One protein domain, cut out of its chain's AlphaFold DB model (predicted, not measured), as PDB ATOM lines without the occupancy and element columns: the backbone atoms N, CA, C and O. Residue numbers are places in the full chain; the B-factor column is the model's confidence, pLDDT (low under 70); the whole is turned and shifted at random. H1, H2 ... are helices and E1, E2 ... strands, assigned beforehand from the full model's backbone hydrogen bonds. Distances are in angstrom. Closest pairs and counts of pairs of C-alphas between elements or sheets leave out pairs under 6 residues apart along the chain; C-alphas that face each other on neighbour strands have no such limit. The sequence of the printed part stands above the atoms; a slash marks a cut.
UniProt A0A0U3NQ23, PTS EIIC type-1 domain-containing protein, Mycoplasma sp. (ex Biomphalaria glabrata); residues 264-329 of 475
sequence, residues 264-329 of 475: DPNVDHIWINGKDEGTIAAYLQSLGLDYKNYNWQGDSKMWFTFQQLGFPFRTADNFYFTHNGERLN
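AT A GLANCE: This is residues 264 to 329 of the 475 residues of the protein "PTS EIIC type-1 domain-containing protein" of Mycoplasma sp. (ex Biomphalaria glabrata) (UniProt A0A0U3NQ23). A small, strongly twisted wall of four antiparallel strands has the short helix H1 over its edge strand E2, while the longer helix H2 is set off from the sheet, reached and left through loops. The printed part has 66 residues, with named elements in the order E1, E2, H1, H2, E3, E4; the sheet's order is E2, E1, E3, E4. The class is mixed, helices and strands. The whole is compact and rounded, with a radius of gyration of the C-alphas of 11.0 A and spans of 27 by 24 by 19 A.

IN THESE COORDINATES: E1, residues 269 to 272, begins at C-alpha 269 (290.458, 273.959, 178.903) and is 10.0 A long. E2 is residues 275 to 279, 12.0 A, and H1 is residues 280 to 286, 9.9 A. H2, residues 299 to 309, is 15.3 A long. E3 is residues 319 to 323, 14.0 A. E4, residues 326 to 328, 6.4 A, ends at C-alpha 328 (291.375, 282.053, 184.211).

HOW THE PARTS SIT: The sheet is only just strongly twisted, its C-alphas up to 4.4 A off the best plane. In the hairpin E1 and E2, N 270 and O 278 are 2.9 A apart, within hydrogen-bond range. Between E1 and E3, N 271 and O 320 are at 2.8 A; in the hairpin E3 and E4, N 328 and O 321 are at 2.8 A. H1 is on the sheet at a height of 6.4 A, over E2 and across the strands, at 75 degrees to E2 on the local plane. The closest C-alphas of E2 and H1, those of Glu 277 and Tyr 283, are 6.4 A apart. E2, H1, H2 and E3 form a split strand-helix-strand unit, two strands running the same way with E1 between them, and its crossover is right-handed. H2 is not on the sheet and is apart from H1. In H1 and H2 every O i to N i+4 pair is within hydrogen-bond range.

THE WHOLE: The C-alphas of Gly 274 and Asn 293, the two farthest apart, are 28.2 A from each other. The printed part has no cut. The link from H1 to H2, 12 residues, is long. No printed residue has a pLDDT under 70.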
ATOM      1  N   ASP A 264     283.543 275.755 184.062       90.69
ATOM      2  CA  ASP A 264     282.680 274.848 183.310       90.69
ATOM      3  C   ASP A 264     283.516 273.683 182.785       90.69
ATOM      4  O   ASP A 264     284.308 273.861 181.856       90.69
ATOM      5  N   PRO A 265     283.325 272.461 183.311       92.50
ATOM      6  CA  PRO A 265     284.152 271.343 182.906       92.50
ATOM      7  C   PRO A 265     284.078 270.989 181.421       92.50
ATOM      8  O   PRO A 265     284.993 270.363 180.891       92.50
ATOM      9  N   ASN A 266     282.981 271.335 180.751       93.50
ATOM     10  CA  ASN A 266     282.760 270.973 179.355       93.50
ATOM     11  C   ASN A 266     283.284 272.034 178.384       93.50
ATOM     12  O   ASN A 266     283.377 271.750 177.193       93.50
ATOM     13  N   VAL A 267     283.597 273.235 178.878       92.75
ATOM     14  CA  VAL A 267     283.987 274.387 178.055       92.75
ATOM     15  C   VAL A 267     285.396 274.859 178.389       92.75
ATOM     16  O   VAL A 267     286.138 275.230 177.486       92.75
ATOM     17  N   ASP A 268     285.786 274.833 179.659       94.12
ATOM     18  CA  ASP A 268     287.095 275.309 180.086       94.12
ATOM     19  C   ASP A 268     288.175 274.283 179.768       94.12
ATOM     20  O   ASP A 268     288.010 273.082 179.992       94.12
ATOM     21  N   HIS A 269     289.299 274.773 179.255       94.75
ATOM     22  CA  HIS A 269     290.458 273.959 178.903       94.75
ATOM     23  C   HIS A 269     291.493 273.952 180.022       94.75
ATOM     24  O   HIS A 269     291.695 274.969 180.691       94.75
ATOM     25  N   ILE A 270     292.170 272.817 180.190       93.62
ATOM     26  CA  ILE A 270     293.288 272.649 181.118       93.62
ATOM     27  C   ILE A 270     294.593 272.762 180.350       93.62
ATOM     28  O   ILE A 270     294.813 272.063 179.366       93.62
ATOM     29  N   TRP A 271     295.498 273.584 180.866       93.12
ATOM     30  CA  TRP A 271     296.846 273.712 180.345       93.12
ATOM     31  C   TRP A 271     297.858 273.189 181.352       93.12
ATOM     32  O   TRP A 271     297.900 273.658 182.490       93.12
ATOM     33  N   ILE A 272     298.707 272.254 180.924       92.31
ATOM     34  CA  ILE A 272     299.793 271.686 181.730       92.31
ATOM     35  C   ILE A 272     301.112 271.894 180.986       92.31
ATOM     36  O   ILE A 272     301.272 271.478 179.842       92.31
ATOM     37  N   ASN A 273     302.079 272.551 181.633       89.81
ATOM     38  CA  ASN A 273     303.409 272.834 181.072       89.81
ATOM     39  C   ASN A 273     303.359 273.439 179.648       89.81
ATOM     40  O   ASN A 273     304.150 273.079 178.777       89.81
ATOM     41  N   GLY A 274     302.395 274.336 179.405       88.38
ATOM     42  CA  GLY A 274     302.206 275.018 178.120       88.38
ATOM     43  C   GLY A 274     301.504 274.200 177.030       88.38
ATOM     44  O   GLY A 274     301.427 274.673 175.899       88.38
ATOM     45  N   LYS A 275     300.988 273.007 177.341       91.75
ATOM     46  CA  LYS A 275     300.180 272.189 176.428       91.75
ATOM     47  C   LYS A 275     298.712 272.224 176.830       91.75
ATOM     48  O   LYS A 275     298.417 272.117 178.017       91.75
ATOM     49  N   ASP A 276     297.834 272.354 175.843       93.69
ATOM     50  CA  ASP A 276     296.389 272.196 176.010       93.69
ATOM     51  C   ASP A 276     296.057 270.702 176.101       93.69
ATOM     52  O   ASP A 276     296.265 269.952 175.147       93.69
ATOM     53  N   GLU A 277     295.578 270.273 177.263       94.12
ATOM     54  CA  GLU A 277     295.183 268.891 177.556       94.12
ATOM     55  C   GLU A 277     293.683 268.659 177.276       94.12
ATOM     56  O   GLU A 277     293.127 267.606 177.599       94.12
ATOM     57  N   GLY A 278     293.017 269.636 176.650       94.31
ATOM     58  CA  GLY A 278     291.600 269.617 176.325       94.31
ATOM     59  C   GLY A 278     290.726 270.143 177.458       94.31
ATOM     60  O   GLY A 278     291.192 270.755 178.424       94.31
ATOM     61  N   THR A 279     289.418 269.912 177.336       96.00
ATOM     62  CA  THR A 279     288.460 270.350 178.356       96.00
ATOM     63  C   THR A 279     288.688 269.622 179.679       96.00
ATOM     64  O   THR A 279     289.137 268.473 179.698       96.00
ATOM     65  N   ILE A 280     288.326 270.251 180.801       94.12
ATOM     66  CA  ILE A 280     288.426 269.629 182.136       94.12
ATOM     67  C   ILE A 280     287.746 268.255 182.154       94.12
ATOM     68  O   ILE A 280     288.289 267.292 182.695       94.12
ATOM     69  N   ALA A 281     286.567 268.148 181.539       94.44
ATOM     70  CA  ALA A 281     285.813 266.910 181.433       94.44
ATOM     71  C   ALA A 281     286.580 265.840 180.644       94.44
ATOM     72  O   ALA A 281     286.645 264.700 181.097       94.44
ATOM     73  N   ALA A 282     287.170 266.192 179.497       94.50
ATOM     74  CA  ALA A 282     287.955 265.258 178.690       94.50
ATOM     75  C   ALA A 282     289.205 264.779 179.442       94.50
ATOM     76  O   ALA A 282     289.481 263.578 179.485       94.50
ATOM     77  N   TYR A 283     289.909 265.701 180.103       94.12
ATOM     78  CA  TYR A 283     291.080 265.385 180.910       94.12
ATOM     79  C   TYR A 283     290.735 264.441 182.068       94.12
ATOM     80  O   TYR A 283     291.344 263.381 182.205       94.12
ATOM     81  N   LEU A 284     289.706 264.752 182.860       92.56
ATOM     82  CA  LEU A 284     289.287 263.898 183.977       92.56
ATOM     83  C   LEU A 284     288.801 262.520 183.517       92.56
ATOM     84  O   LEU A 284     289.142 261.512 184.135       92.56
ATOM     85  N   GLN A 285     288.075 262.450 182.398       93.38
ATOM     86  CA  GLN A 285     287.667 261.176 181.804       93.38
ATOM     87  C   GLN A 285     288.867 260.340 181.354       93.38
ATOM     88  O   GLN A 285     288.853 259.125 181.548       93.38
ATOM     89  N   SER A 286     289.921 260.966 180.817       92.44
ATOM     90  CA  SER A 286     291.158 260.262 180.447       92.44
ATOM     91  C   SER A 286     291.853 259.605 181.649       92.44
ATOM     92  O   SER A 286     292.535 258.594 181.494       92.44
ATOM     93  N   LEU A 287     291.613 260.133 182.854       90.00
ATOM     94  CA  LEU A 287     292.096 259.602 184.128       90.00
ATOM     95  C   LEU A 287     291.108 258.630 184.800       90.00
ATOM     96  O   LEU A 287     291.380 258.137 185.894       90.00
ATOM     97  N   GLY A 288     289.954 258.356 184.182       88.62
ATOM     98  CA  GLY A 288     288.900 257.519 184.763       88.62
ATOM     99  C   GLY A 288     288.138 258.176 185.921       88.62
ATOM    100  O   GLY A 288     287.505 257.474 186.709       88.62
ATOM    101  N   LEU A 289     288.193 259.506 186.042       87.44
ATOM    102  CA  LEU A 289     287.524 260.275 187.090       87.44
ATOM    103  C   LEU A 289     286.208 260.873 186.572       87.44
ATOM    104  O   LEU A 289     286.158 261.497 185.512       87.44
ATOM    105  N   ASP A 290     285.129 260.712 187.340       86.00
ATOM    106  CA  ASP A 290     283.830 261.307 187.015       86.00
ATOM    107  C   ASP A 290     283.732 262.739 187.546       86.00
ATOM    108  O   ASP A 290     283.736 262.961 188.749       86.00
ATOM    109  N   TYR A 291     283.582 263.715 186.657       85.69
ATOM    110  CA  TYR A 291     283.496 265.133 187.005       85.69
ATOM    111  C   TYR A 291     282.078 265.604 187.378       85.69
ATOM    112  O   TYR A 291     281.930 266.682 187.959       85.69
ATOM    113  N   LYS A 292     281.033 264.830 187.045       85.00
ATOM    114  CA  LYS A 292     279.624 265.273 187.111       85.00
ATOM    115  C   LYS A 292     279.084 265.404 188.531       85.00
ATOM    116  O   LYS A 292     278.146 266.158 188.761       85.00
ATOM    117  N   ASN A 293     279.677 264.676 189.471       80.69
ATOM    118  CA  ASN A 293     279.272 264.666 190.876       80.69
ATOM    119  C   ASN A 293     279.998 265.723 191.731       80.69
ATOM    120  O   ASN A 293     279.842 265.733 192.953       80.69
ATOM    121  N   TYR A 294     280.798 266.595 191.110       85.50
ATOM    122  CA  TYR A 294     281.571 267.630 191.794       85.50
ATOM    123  C   TYR A 294     280.999 269.027 191.568       85.50
ATOM    124  O   TYR A 294     280.294 269.294 190.595       85.50
ATOM    125  N   ASN A 295     281.323 269.939 192.483       86.50
ATOM    126  CA  ASN A 295     280.865 271.320 192.419       86.50
ATOM    127  C   ASN A 295     281.962 272.219 191.841       86.50
ATOM    128  O   ASN A 295     283.037 272.349 192.428       86.50
ATOM    129  N   TRP A 296     281.665 272.886 190.729       88.06
ATOM    130  CA  TRP A 296     282.623 273.712 189.983       88.06
ATOM    131  C   TRP A 296     282.370 275.219 190.116       88.06
ATOM    132  O   TRP A 296     282.871 276.014 189.332       88.06
ATOM    133  N   GLN A 297     281.579 275.618 191.112       87.44
ATOM    134  CA  GLN A 297     281.215 277.011 191.364       87.44
ATOM    135  C   GLN A 297     281.342 277.341 192.847       87.44
ATOM    136  O   GLN A 297     280.907 276.555 193.690       87.44
ATOM    137  N   GLY A 298     281.873 278.523 193.149       86.00
ATOM    138  CA  GLY A 298     282.102 279.010 194.506       86.00
ATOM    139  C   GLY A 298     283.467 278.615 195.048       86.00
ATOM    140  O   GLY A 298     283.925 277.492 194.857       86.00
ATOM    141  N   ASP A 299     284.120 279.550 195.740       88.25
ATOM    142  CA  ASP A 299     285.504 279.416 196.211       88.25
ATOM    143  C   ASP A 299     285.690 278.163 197.080       88.25
ATOM    144  O   ASP A 299     286.555 277.330 196.815       88.25
ATOM    145  N   SER A 300     284.808 277.973 198.066       89.00
ATOM    146  CA  SER A 300     284.869 276.841 198.996       89.00
ATOM    147  C   SER A 300     284.545 275.509 198.317       89.00
ATOM    148  O   SER A 300     285.282 274.536 198.468       89.00
ATOM    149  N   LYS A 301     283.466 275.457 197.528       87.19
ATOM    150  CA  LYS A 301     283.067 274.242 196.802       87.19
ATOM    151  C   LYS A 301     284.133 273.796 195.804       87.19
ATOM    152  O   LYS A 301     284.474 272.615 195.774       87.19
ATOM    153  N   MET A 302     284.684 274.732 195.030       90.31
ATOM    154  CA  MET A 302     285.780 274.443 194.108       90.31
ATOM    155  C   MET A 302     287.026 273.979 194.858       90.31
ATOM    156  O   MET A 302     287.660 273.027 194.413       90.31
ATOM    157  N   TRP A 303     287.350 274.575 196.013       92.19
ATOM    158  CA  TRP A 303     288.467 274.113 196.839       92.19
ATOM    159  C   TRP A 303     288.321 272.631 197.219       92.19
ATOM    160  O   TRP A 303     289.254 271.855 197.018       92.19
ATOM    161  N   PHE A 304     287.139 272.201 197.679       87.94
ATOM    162  CA  PHE A 304     286.894 270.788 197.997       87.94
ATOM    163  C   PHE A 304     286.939 269.884 196.766       87.94
ATOM    164  O   PHE A 304     287.515 268.801 196.835       87.94
ATOM    165  N   THR A 305     286.384 270.327 195.637       89.44
ATOM    166  CA  THR A 305     286.481 269.599 194.364       89.44
ATOM    167  C   THR A 305     287.941 269.388 193.964       89.44
ATOM    168  O   THR A 305     288.332 268.272 193.633       89.44
ATOM    169  N   PHE A 306     288.776 270.424 194.061       90.94
ATOM    170  CA  PHE A 306     290.201 270.345 193.737       90.94
ATOM    171  C   PHE A 306     290.948 269.433 194.707       90.94
ATOM    172  O   PHE A 306     291.745 268.609 194.270       90.94
ATOM    173  N   GLN A 307     290.634 269.508 196.000       88.94
ATOM    174  CA  GLN A 307     291.195 268.620 197.017       88.94
ATOM    175  C   GLN A 307     290.851 267.150 196.746       88.94
ATOM    176  O   GLN A 307     291.713 266.283 196.866       88.94
ATOM    177  N   GLN A 308     289.596 266.856 196.399       85.62
ATOM    178  CA  GLN A 308     289.118 265.492 196.164       85.62
ATOM    179  C   GLN A 308     289.632 264.915 194.841       85.62
ATOM    180  O   GLN A 308     289.933 263.725 194.772       85.62
ATOM    181  N   LEU A 309     289.746 265.749 193.805       87.62
ATOM    182  CA  LEU A 309     290.289 265.360 192.503       87.62
ATOM    183  C   LEU A 309     291.818 265.411 192.451       87.62
ATOM    184  O   LEU A 309     292.386 264.907 191.496       87.62
ATOM    185  N   GLY A 310     292.491 266.012 193.433       87.75
ATOM    186  CA  GLY A 310     293.947 266.163 193.442       87.75
ATOM    187  C   GLY A 310     294.468 267.227 192.471       87.75
ATOM    188  O   GLY A 310     295.573 267.088 191.950       87.75
ATOM    189  N   PHE A 311     293.702 268.283 192.195       90.00
ATOM    190  CA  PHE A 311     294.188 269.414 191.402       90.00
ATOM    191  C   PHE A 311     294.990 270.412 192.253       90.00
ATOM    192  O   PHE A 311     294.604 270.698 193.388       90.00
ATOM    193  N   PRO A 312     296.050 271.032 191.699       87.88
ATOM    194  CA  PRO A 312     296.709 272.175 192.323       87.88
ATOM    195  C   PRO A 312     295.725 273.325 192.596       87.88
ATOM    196  O   PRO A 312     294.986 273.744 191.709       87.88
ATOM    197  N   PHE A 313     295.744 273.883 193.811       85.94
ATOM    198  CA  PHE A 313     294.780 274.912 194.251       85.94
ATOM    199  C   PHE A 313     294.980 276.303 193.643       85.94
ATOM    200  O   PHE A 313     294.118 277.177 193.774       85.94
ATOM    201  N   ARG A 314     296.130 276.521 193.007       82.19
ATOM    202  CA  ARG A 314     296.527 277.806 192.451       82.19
ATOM    203  C   ARG A 314     296.917 277.652 190.995       82.19
ATOM    204  O   ARG A 314     297.655 276.744 190.622       82.19
ATOM    205  N   THR A 315     296.484 278.626 190.209       76.88
ATOM    206  CA  THR A 315     296.936 278.798 188.832       76.88
ATOM    207  C   THR A 315     298.369 279.341 188.797       76.88
ATOM    208  O   THR A 315     298.709 280.340 189.432       76.88
ATOM    209  N   ALA A 316     299.231 278.658 188.051       80.50
ATOM    210  CA  ALA A 316     300.641 278.982 187.850       80.50
ATOM    211  C   ALA A 316     300.992 278.798 186.367       80.50
ATOM    212  O   ALA A 316     300.189 278.286 185.594       80.50
ATOM    213  N   ASP A 317     302.179 279.214 185.929       81.38
ATOM    214  CA  ASP A 317     302.531 279.143 184.497       81.38
ATOM    215  C   ASP A 317     302.570 277.710 183.949       81.38
ATOM    216  O   ASP A 317     302.304 277.480 182.772       81.38
ATOM    217  N   ASN A 318     302.806 276.735 184.826       84.69
ATOM    218  CA  ASN A 318     302.828 275.317 184.485       84.69
ATOM    219  C   ASN A 318     301.462 274.625 184.627       84.69
ATOM    220  O   ASN A 318     301.346 273.462 184.248       84.69
ATOM    221  N   PHE A 319     300.456 275.290 185.205       89.50
ATOM    222  CA  PHE A 319     299.104 274.750 185.365       89.50
ATOM    223  C   PHE A 319     298.070 275.874 185.456       89.50
ATOM    224  O   PHE A 319     298.039 276.623 186.437       89.50
ATOM    225  N   TYR A 320     297.220 275.996 184.443       90.19
ATOM    226  CA  TYR A 320     296.171 277.011 184.403       90.19
ATOM    227  C   TYR A 320     294.975 276.549 183.575       90.19
ATOM    228  O   TYR A 320     295.047 275.567 182.842       90.19
ATOM    229  N   PHE A 321     293.873 277.283 183.701       91.44
ATOM    230  CA  PHE A 321     292.659 277.043 182.935       91.44
ATOM    231  C   PHE A 321     292.431 278.190 181.960       91.44
ATOM    232  O   PHE A 321     292.845 279.323 182.227       91.44
ATOM    233  N   THR A 322     291.763 277.915 180.843       92.19
ATOM    234  CA  THR A 322     291.342 278.958 179.904       92.19
ATOM    235  C   THR A 322     289.880 278.817 179.529       92.19
ATOM    236  O   THR A 322     289.439 277.709 179.232       92.19
ATOM    237  N   HIS A 323     289.179 279.944 179.439       90.44
ATOM    238  CA  HIS A 323     287.843 280.033 178.859       90.44
ATOM    239  C   HIS A 323     287.931 280.825 177.558       90.44
ATOM    240  O   HIS A 323     288.389 281.965 177.567       90.44
ATOM    241  N   ASN A 324     287.543 280.233 176.426       89.19
ATOM    242  CA  ASN A 324     287.636 280.872 175.103       89.19
ATOM    243  C   ASN A 324     289.027 281.472 174.787       89.19
ATOM    244  O   ASN A 324     289.135 282.507 174.132       89.19
ATOM    245  N   GLY A 325     290.098 280.831 175.268       83.50
ATOM    246  CA  GLY A 325     291.483 281.282 175.084       83.50
ATOM    247  C   GLY A 325     291.978 282.327 176.093       83.50
ATOM    248  O   GLY A 325     293.169 282.634 176.100       83.50
ATOM    249  N   GLU A 326     291.125 282.837 176.982       88.69
ATOM    250  CA  GLU A 326     291.534 283.738 178.063       88.69
ATOM    251  C   GLU A 326     291.914 282.953 179.321       88.69
ATOM    252  O   GLU A 326     291.177 282.071 179.762       88.69
ATOM    253  N   ARG A 327     293.066 283.277 179.922       87.50
ATOM    254  CA  ARG A 327     293.551 282.615 181.140       87.50
ATOM    255  C   ARG A 327     292.673 282.970 182.337       87.50
ATOM    256  O   ARG A 327     292.590 284.129 182.741       87.50
ATOM    257  N   LEU A 328     292.094 281.946 182.953       85.25
ATOM    258  CA  LEU A 328     291.375 282.053 184.211       85.25
ATOM    259  C   LEU A 328     292.387 282.038 185.355       85.25
ATOM    260  O   LEU A 328     293.088 281.050 185.563       85.25
ATOM    261  N   ASN A 329     292.460 283.136 186.101       77.44
ATOM    262  CA  ASN A 329     293.295 283.238 187.292       77.44
ATOM    263  C   ASN A 329     292.409 283.166 188.530       77.44
ATOM    264  O   ASN A 329     291.754 284.142 188.894       77.44
TER     265      ASN A 329